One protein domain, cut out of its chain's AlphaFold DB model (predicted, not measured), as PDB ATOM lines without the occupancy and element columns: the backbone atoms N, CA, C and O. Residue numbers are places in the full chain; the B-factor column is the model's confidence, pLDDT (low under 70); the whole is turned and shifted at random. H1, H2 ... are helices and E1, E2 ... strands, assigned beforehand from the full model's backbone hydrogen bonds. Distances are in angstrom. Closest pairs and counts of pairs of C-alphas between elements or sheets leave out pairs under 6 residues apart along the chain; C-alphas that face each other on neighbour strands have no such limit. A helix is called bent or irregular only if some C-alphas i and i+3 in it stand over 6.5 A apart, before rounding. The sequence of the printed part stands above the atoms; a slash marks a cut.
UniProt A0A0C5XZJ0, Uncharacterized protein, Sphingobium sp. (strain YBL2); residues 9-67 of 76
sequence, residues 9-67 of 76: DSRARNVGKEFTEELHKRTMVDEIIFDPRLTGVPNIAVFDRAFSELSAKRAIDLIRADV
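Overview. This is residues 9 to 67 of the 76 residues of an uncharacterized protein of Sphingobium sp. (strain YBL2) (UniProt A0A0C5XZJ0). A small two-stranded hairpin, E1 and E2, forms the middle of an open, flat arrangement, with the long helix H1 as an arm on one side and a long tail, residues 54 to 67, on the other. The short helix H2 sits at the end of the hairpin away from its loop, and the tail leaves from there; residues 9 to 19 and 55 to 67 stand free. You are reading 59 residues with two named helices and two named strands, in the order H1, E1, E2, H2; the sheet, E1 - E2, is antiparallel and the class is mixed, helices and strands. The whole is loose, with a radius of gyration of the C-alphas of 14.7 A, and spans 41 by 32 by 17 A.

Arrangement. Start with H1, residues 10 to 26, in which every O i to N i+4 pair is within hydrogen-bond range. A tight link of 4 residues brings you to E1, residues 31 to 34; H1 and E1 are near each other, with 5 pairs of C-alphas within 10 A. Go on through a short link of 8 residues to E2, residues 43 to 46. E1 and E2 are a hairpin, antiparallel at 159 degrees between their directions. Look at the C-alphas of Glu 31 and Val 46, which face each other at 4.3 A; N 32 and O 45, at 2.8 A, and N 43 and O 34, at 2.8 A, are within hydrogen-bond range. A tight link of 1 residue then leads to H2, residues 48 to 53. Its closest C-alpha pair with E1 is Glu 31 and Ala 50, 7.7 A apart. H2 is irregular, C-alphas 49 and 52 being 7.3 A apart; 0 of its 2 O i to N i+4 pairs and 2 of its 3 O i to N i+3 pairs are within range. H1 is apart from E2 and from H2.

Along the chain. Find C-alpha 10 at (218.186, 256.584, 175.082); from there H1 runs 24.4 A to C-alpha 26 at (233.800, 252.214, 156.910). E1 measures 9.9 A from Glu 31 to Phe 34, and E2 10.0 A from Asn 43 to Val 46. H2 spans 10.1 A from Asp 48 and ends at C-alpha 53, (231.361, 271.870, 151.647).

Size, cuts and confidence. The C-alphas farthest apart are those of Arg 26 and Asp 66, 42.9 A. The printed part has no cut, and no link between named elements is long. Residues 54 to 67 hold no named element. Mean pLDDT of the printed part is 77.9; look for values under 70 at residues 9 to 13, 37 to 39, 62 and 64 to 67.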
ATOM      1  N   ASP A   9     213.824 257.116 173.258       52.41
ATOM      2  CA  ASP A   9     214.480 256.132 174.117       52.41
ATOM      3  C   ASP A   9     216.004 256.212 173.941       52.41
ATOM      4  O   ASP A   9     216.544 256.071 172.840       52.41
ATOM      5  N   SER A  10     216.719 256.449 175.043       53.22
ATOM      6  CA  SER A  10     218.186 256.584 175.082       53.22
ATOM      7  C   SER A  10     218.921 255.451 174.350       53.22
ATOM      8  O   SER A  10     220.006 255.650 173.799       53.22
ATOM      9  N   ARG A  11     218.306 254.266 174.299       53.44
ATOM     10  CA  ARG A  11     218.839 253.075 173.646       53.44
ATOM     11  C   ARG A  11     218.841 253.171 172.122       53.44
ATOM     12  O   ARG A  11     219.848 252.825 171.510       53.44
ATOM     13  N   ALA A  12     217.763 253.657 171.513       59.69
ATOM     14  CA  ALA A  12     217.660 253.788 170.060       59.69
ATOM     15  C   ALA A  12     218.572 254.907 169.532       59.69
ATOM     16  O   ALA A  12     219.250 254.732 168.518       59.69
ATOM     17  N   ARG A  13     218.737 255.987 170.308       62.16
ATOM     18  CA  ARG A  13     219.742 257.025 170.039       62.16
ATOM     19  C   ARG A  13     221.168 256.469 170.038       62.16
ATOM     20  O   ARG A  13     221.961 256.840 169.176       62.16
ATOM     21  N   ASN A  14     221.496 255.580 170.979       70.06
ATOM     22  CA  ASN A  14     222.812 254.942 171.032       70.06
ATOM     23  C   ASN A  14     223.043 254.008 169.839       70.06
ATOM     24  O   ASN A  14     224.125 254.039 169.265       70.06
ATOM     25  N   VAL A  15     222.027 253.245 169.423       73.81
ATOM     26  CA  VAL A  15     222.103 252.375 168.235       73.81
ATOM     27  C   VAL A  15     222.283 253.194 166.956       73.81
ATOM     28  O   VAL A  15     223.145 252.875 166.142       73.81
ATOM     29  N   GLY A  16     221.519 254.278 166.791       73.81
ATOM     30  CA  GLY A  16     221.683 255.204 165.670       73.81
ATOM     31  C   GLY A  16     223.080 255.820 165.639       73.81
ATOM     32  O   GLY A  16     223.730 255.827 164.598       73.81
ATOM     33  N   LYS A  17     223.581 256.258 166.799       76.88
ATOM     34  CA  LYS A  17     224.935 256.798 166.938       76.88
ATOM     35  C   LYS A  17     226.007 255.766 166.578       76.88
ATOM     36  O   LYS A  17     226.879 256.079 165.777       76.88
ATOM     37  N   GLU A  18     225.935 254.557 167.128       82.94
ATOM     38  CA  GLU A  18     226.897 253.482 166.853       82.94
ATOM     39  C   GLU A  18     226.904 253.109 165.365       82.94
ATOM     40  O   GLU A  18     227.966 252.997 164.752       82.94
ATOM     41  N   PHE A  19     225.725 253.008 164.748       82.19
ATOM     42  CA  PHE A  19     225.610 252.788 163.310       82.19
ATOM     43  C   PHE A  19     226.271 253.910 162.504       82.19
ATOM     44  O   PHE A  19     227.055 253.637 161.596       82.19
ATOM     45  N   THR A  20     225.975 255.168 162.835       81.12
ATOM     46  CA  THR A  20     226.531 256.337 162.148       81.12
ATOM     47  C   THR A  20     228.051 256.420 162.320       81.12
ATOM     48  O   THR A  20     228.748 256.722 161.354       81.12
ATOM     49  N   GLU A  21     228.591 256.085 163.494       84.69
ATOM     50  CA  GLU A  21     230.037 256.016 163.744       84.69
ATOM     51  C   GLU A  21     230.717 254.899 162.941       84.69
ATOM     52  O   GLU A  21     231.769 255.116 162.339       84.69
ATOM     53  N   GLU A  22     230.126 253.706 162.886       85.62
ATOM     54  CA  GLU A  22     230.667 252.613 162.076       85.62
ATOM     55  C   GLU A  22     230.568 252.913 160.578       85.62
ATOM     56  O   GLU A  22     231.502 252.619 159.830       85.62
ATOM     57  N   LEU A  23     229.489 253.560 160.131       85.19
ATOM     58  CA  LEU A  23     229.362 254.020 158.752       85.19
ATOM     59  C   LEU A  23     230.426 255.073 158.427       85.19
ATOM     60  O   LEU A  23     231.062 254.984 157.377       85.19
ATOM     61  N   HIS A  24     230.673 256.019 159.337       84.44
ATOM     62  CA  HIS A  24     231.707 257.039 159.184       84.44
ATOM     63  C   HIS A  24     233.096 256.426 158.982       84.44
ATOM     64  O   HIS A  24     233.828 256.860 158.095       84.44
ATOM     65  N   LYS A  25     233.436 255.398 159.773       86.75
ATOM     66  CA  LYS A  25     234.727 254.692 159.701       86.75
ATOM     67  C   LYS A  25     234.872 253.837 158.444       86.75
ATOM     68  O   LYS A  25     235.978 253.672 157.939       86.75
ATOM     69  N   ARG A  26     233.777 253.231 157.976       88.44
ATOM     70  CA  ARG A  26     233.800 252.214 156.910       88.44
ATOM     71  C   ARG A  26     233.503 252.772 155.521       88.44
ATOM     72  O   ARG A  26     233.652 252.042 154.544       88.44
ATOM     73  N   THR A  27     233.059 254.023 155.413       86.69
ATOM     74  CA  THR A  27     232.624 254.617 154.144       86.69
ATOM     75  C   THR A  27     233.085 256.067 153.990       86.69
ATOM     76  O   THR A  27     233.256 256.789 154.968       86.69
ATOM     77  N   MET A  28     233.216 256.512 152.738       88.19
ATOM     78  CA  MET A  28     233.509 257.907 152.361       88.19
ATOM     79  C   MET A  28     232.236 258.773 152.260       88.19
ATOM     80  O   MET A  28     232.226 259.786 151.587       88.19
ATOM     81  N   VAL A  29     231.125 258.351 152.866       87.00
ATOM     82  CA  VAL A  29     229.774 258.826 152.523       87.00
ATOM     83  C   VAL A  29     229.384 260.256 152.913       87.00
ATOM     84  O   VAL A  29     228.281 260.580 152.610       87.00
ATOM     85  N   ASP A  30     230.159 261.158 153.497       88.06
ATOM     86  CA  ASP A  30     229.758 262.563 153.835       88.06
ATOM     87  C   ASP A  30     228.423 262.887 154.574       88.06
ATOM     88  O   ASP A  30     228.470 263.593 155.580       88.06
ATOM     89  N   GLU A  31     227.259 262.367 154.186       86.31
ATOM     90  CA  GLU A  31     225.950 262.617 154.784       86.31
ATOM     91  C   GLU A  31     224.995 261.404 154.737       86.31
ATOM     92  O   GLU A  31     225.111 260.497 153.914       86.31
ATOM     93  N   ILE A  32     224.020 261.385 155.652       86.94
ATOM     94  CA  ILE A  32     222.961 260.370 155.736       86.94
ATOM     95  C   ILE A  32     221.604 261.067 155.710       86.94
ATOM     96  O   ILE A  32     221.327 261.907 156.565       86.94
ATOM     97  N   ILE A  33     220.734 260.655 154.786       86.44
ATOM     98  CA  ILE A  33     219.320 261.049 154.769       86.44
ATOM     99  C   ILE A  33     218.510 260.023 155.562       86.44
ATOM    100  O   ILE A  33     218.634 258.816 155.334       86.44
ATOM    101  N   PHE A  34     217.670 260.494 156.478       78.81
ATOM    102  CA  PHE A  34     216.796 259.650 157.287       78.81
ATOM    103  C   PHE A  34     215.436 260.312 157.503       78.81
ATOM    104  O   PHE A  34     215.332 261.534 157.562       78.81
ATOM    105  N   ASP A  35     214.391 259.503 157.647       77.69
ATOM    106  CA  ASP A  35     213.040 259.995 157.906       77.69
ATOM    107  C   ASP A  35     212.827 260.161 159.420       77.69
ATOM    108  O   ASP A  35     212.788 259.166 160.149       77.69
ATOM    109  N   PRO A  36     212.697 261.393 159.945       70.19
ATOM    110  CA  PRO A  36     212.380 261.605 161.346       70.19
ATOM    111  C   PRO A  36     210.900 261.323 161.609       70.19
ATOM    112  O   PRO A  36     210.003 261.785 160.900       70.19
ATOM    113  N   ARG A  37     210.628 260.645 162.722       61.69
ATOM    114  CA  ARG A  37     209.257 260.346 163.146       61.69
ATOM    115  C   ARG A  37     208.461 261.593 163.557       61.69
ATOM    116  O   ARG A  37     207.250 261.614 163.382       61.69
ATOM    117  N   LEU A  38     209.130 262.612 164.109       66.00
ATOM    118  CA  LEU A  38     208.474 263.782 164.711       66.00
ATOM    119  C   LEU A  38     207.927 264.766 163.668       66.00
ATOM    120  O   LEU A  38     206.830 265.289 163.822       66.00
ATOM    121  N   THR A  39     208.706 265.042 162.623       66.75
ATOM    122  CA  THR A  39     208.358 266.061 161.624       66.75
ATOM    123  C   THR A  39     207.784 265.452 160.351       66.75
ATOM    124  O   THR A  39     207.132 266.166 159.596       66.75
ATOM    125  N   GLY A  40     208.020 264.157 160.091       70.38
ATOM    126  CA  GLY A  40     207.613 263.498 158.846       70.38
ATOM    127  C   GLY A  40     208.288 264.075 157.593       70.38
ATOM    128  O   GLY A  40     207.855 263.795 156.479       70.38
ATOM    129  N   VAL A  41     209.326 264.897 157.772       75.56
ATOM    130  CA  VAL A  41     210.094 265.548 156.705       75.56
ATOM    131  C   VAL A  41     211.520 265.016 156.770       75.56
ATOM    132  O   VAL A  41     212.102 265.125 157.843       75.56
ATOM    133  N   PRO A  42     212.102 264.488 155.677       79.00
ATOM    134  CA  PRO A  42     213.446 263.917 155.690       79.00
ATOM    135  C   PRO A  42     214.492 264.857 156.301       79.00
ATOM    136  O   PRO A  42     214.583 266.030 155.935       79.00
ATOM    137  N   ASN A  43     215.299 264.314 157.205       83.19
ATOM    138  CA  ASN A  43     216.414 264.990 157.851       83.19
ATOM    139  C   ASN A  43     217.746 264.494 157.284       83.19
ATOM    140  O   ASN A  43     217.836 263.410 156.706       83.19
ATOM    141  N   ILE A  44     218.792 265.294 157.493       85.00
ATOM    142  CA  ILE A  44     220.156 264.992 157.059       85.00
ATOM    143  C   ILE A  44     221.090 265.049 158.269       85.00
ATOM    144  O   ILE A  44     221.057 266.008 159.042       85.00
ATOM    145  N   ALA A  45     221.927 264.026 158.430       85.62
ATOM    146  CA  ALA A  45     223.070 264.031 159.336       85.62
ATOM    147  C   ALA A  45     224.352 264.144 158.506       85.62
ATOM    148  O   ALA A  45     224.619 263.276 157.680       85.62
ATOM    149  N   VAL A  46     225.134 265.200 158.729       87.50
ATOM    150  CA  VAL A  46     226.373 265.471 157.987       87.50
ATOM    151  C   VAL A  46     227.573 265.121 158.862       87.50
ATOM    152  O   VAL A  46     227.619 265.496 160.036       87.50
ATOM    153  N   PHE A  47     228.540 264.402 158.300       89.56
ATOM    154  CA  PHE A  47     229.805 264.109 158.961       89.56
ATOM    155  C   PHE A  47     230.741 265.322 158.933       89.56
ATOM    156  O   PHE A  47     230.753 266.103 157.986       89.56
ATOM    157  N   ASP A  48     231.576 265.443 159.962       88.00
ATOM    158  CA  ASP A  48     232.547 266.529 160.139       88.00
ATOM    159  C   ASP A  48     233.460 266.757 158.922       88.00
ATOM    160  O   ASP A  48     233.712 267.902 158.546       88.00
ATOM    161  N   ARG A  49     233.893 265.682 158.252       87.38
ATOM    162  CA  ARG A  49     234.724 265.743 157.037       87.38
ATOM    163  C   ARG A  49     234.112 266.554 155.888       87.38
ATOM    164  O   ARG A  49     234.861 267.082 155.077       87.38
ATOM    165  N   ALA A  50     232.785 266.671 155.838       89.25
ATOM    166  CA  ALA A  50     232.061 267.371 154.778       89.25
ATOM    167  C   ALA A  50     231.681 268.812 155.166       89.25
ATOM    168  O   ALA A  50     231.077 269.537 154.378       89.25
ATOM    169  N   PHE A  51     232.044 269.280 156.366       89.94
ATOM    170  CA  PHE A  51     231.652 270.613 156.835       89.94
ATOM    171  C   PHE A  51     232.218 271.750 155.980       89.94
ATOM    172  O   PHE A  51     231.575 272.790 155.869       89.94
ATOM    173  N   SER A  52     233.378 271.562 155.343       91.06
ATOM    174  CA  SER A  52     233.943 272.557 154.420       91.06
ATOM    175  C   SER A  52     233.113 272.757 153.151       91.06
ATOM    176  O   SER A  52     233.278 273.769 152.475       91.06
ATOM    177  N   GLU A  53     232.237 271.810 152.819       90.06
ATOM    178  CA  GLU A  53     231.361 271.870 151.647       90.06
ATOM    179  C   GLU A  53     230.012 272.527 151.974       90.06
ATOM    180  O   GLU A  53     229.276 272.949 151.077       90.06
ATOM    181  N   LEU A  54     229.693 272.669 153.266       88.19
ATOM    182  CA  LEU A  54     228.471 273.316 153.713       88.19
ATOM    183  C   LEU A  54     228.563 274.828 153.514       88.19
ATOM    184  O   LEU A  54     229.458 275.507 154.015       88.19
ATOM    185  N   SER A  55     227.563 275.378 152.831       89.81
ATOM    186  CA  SER A  55     227.370 276.820 152.724       89.81
ATOM    187  C   SER A  55     226.138 277.240 153.514       89.81
ATOM    188  O   SER A  55     225.024 276.754 153.306       89.81
ATOM    189  N   ALA A  56     226.336 278.165 154.451       84.94
ATOM    190  CA  ALA A  56     225.231 278.737 155.196       84.94
ATOM    191  C   ALA A  56     224.410 279.663 154.290       84.94
ATOM    192  O   ALA A  56     224.947 280.501 153.560       84.94
ATOM    193  N   LYS A  57     223.084 279.551 154.378       86.06
ATOM    194  CA  LYS A  57     222.182 280.609 153.916       86.06
ATOM    195  C   LYS A  57     222.020 281.663 155.012       86.06
ATOM    196  O   LYS A  57     222.582 281.546 156.098       86.06
ATOM    197  N   ARG A  58     221.239 282.707 154.713       83.88
ATOM    198  CA  ARG A  58     220.877 283.755 155.673       83.88
ATOM    199  C   ARG A  58     220.382 283.117 156.977       83.88
ATOM    200  O   ARG A  58     219.376 282.411 156.958       83.88
ATOM    201  N   ALA A  59     221.080 283.391 158.076       82.12
ATOM    202  CA  ALA A  59     220.623 283.019 159.405       82.12
ATOM    203  C   ALA A  59     219.304 283.744 159.703       82.12
ATOM    204  O   ALA A  59     219.161 284.932 159.405       82.12
ATOM    205  N   ILE A  60     218.338 283.010 160.245       80.00
ATOM    206  CA  ILE A  60     217.073 283.557 160.729       80.00
ATOM    207  C   ILE A  60     217.035 283.388 162.241       80.00
ATOM    208  O   ILE A  60     217.489 282.366 162.757       80.00
ATOM    209  N   ASP A  61     216.497 284.381 162.941       78.94
ATOM    210  CA  ASP A  61     216.332 284.288 164.384       78.94
ATOM    211  C   ASP A  61     215.271 283.237 164.704       78.94
ATOM    212  O   ASP A  61     214.122 283.316 164.256       78.94
ATOM    213  N   LEU A  62     215.662 282.230 165.485       68.12
ATOM    214  CA  LEU A  62     214.720 281.254 166.004       68.12
ATOM    215  C   LEU A  62     213.988 281.888 167.187       68.12
ATOM    216  O   LEU A  62     214.500 281.924 168.306       68.12
ATOM    217  N   ILE A  63     212.786 282.402 166.932       74.06
ATOM    218  CA  ILE A  63     211.905 282.896 167.989       74.06
ATOM    219  C   ILE A  63     211.500 281.684 168.830       74.06
ATOM    220  O   ILE A  63     210.732 280.831 168.379       74.06
ATOM    221  N   ARG A  64     212.039 281.584 170.049       56.94
ATOM    222  CA  ARG A  64     211.531 280.638 171.043       56.94
ATOM    223  C   ARG A  64     210.087 281.031 171.328       56.94
ATOM    224  O   ARG A  64     209.842 282.084 171.899       56.94
ATOM    225  N   ALA A  65     209.137 280.213 170.890       56.31
ATOM    226  CA  ALA A  65     207.777 280.329 171.379       56.31
ATOM    227  C   ALA A  65     207.809 279.963 172.866       56.31
ATOM    228  O   ALA A  65     208.162 278.834 173.203       56.31
ATOM    229  N   ASP A  66     207.454 280.906 173.739       56.81
ATOM    230  CA  ASP A  66     207.443 280.719 175.198       56.81
ATOM    231  C   ASP A  66     206.604 279.495 175.624       56.81
ATOM    232  O   ASP A  66     206.872 278.867 176.641       56.81
ATOM    233  N   VAL A  67     205.649 279.091 174.780       52.03
ATOM    234  CA  VAL A  67     204.781 277.911 174.937       52.03
ATOM    235  C   VAL A  67     205.544 276.576 174.850       52.03
ATOM    236  O   VAL A  67     205.066 275.565 175.346       52.03
TER     237      VAL A  67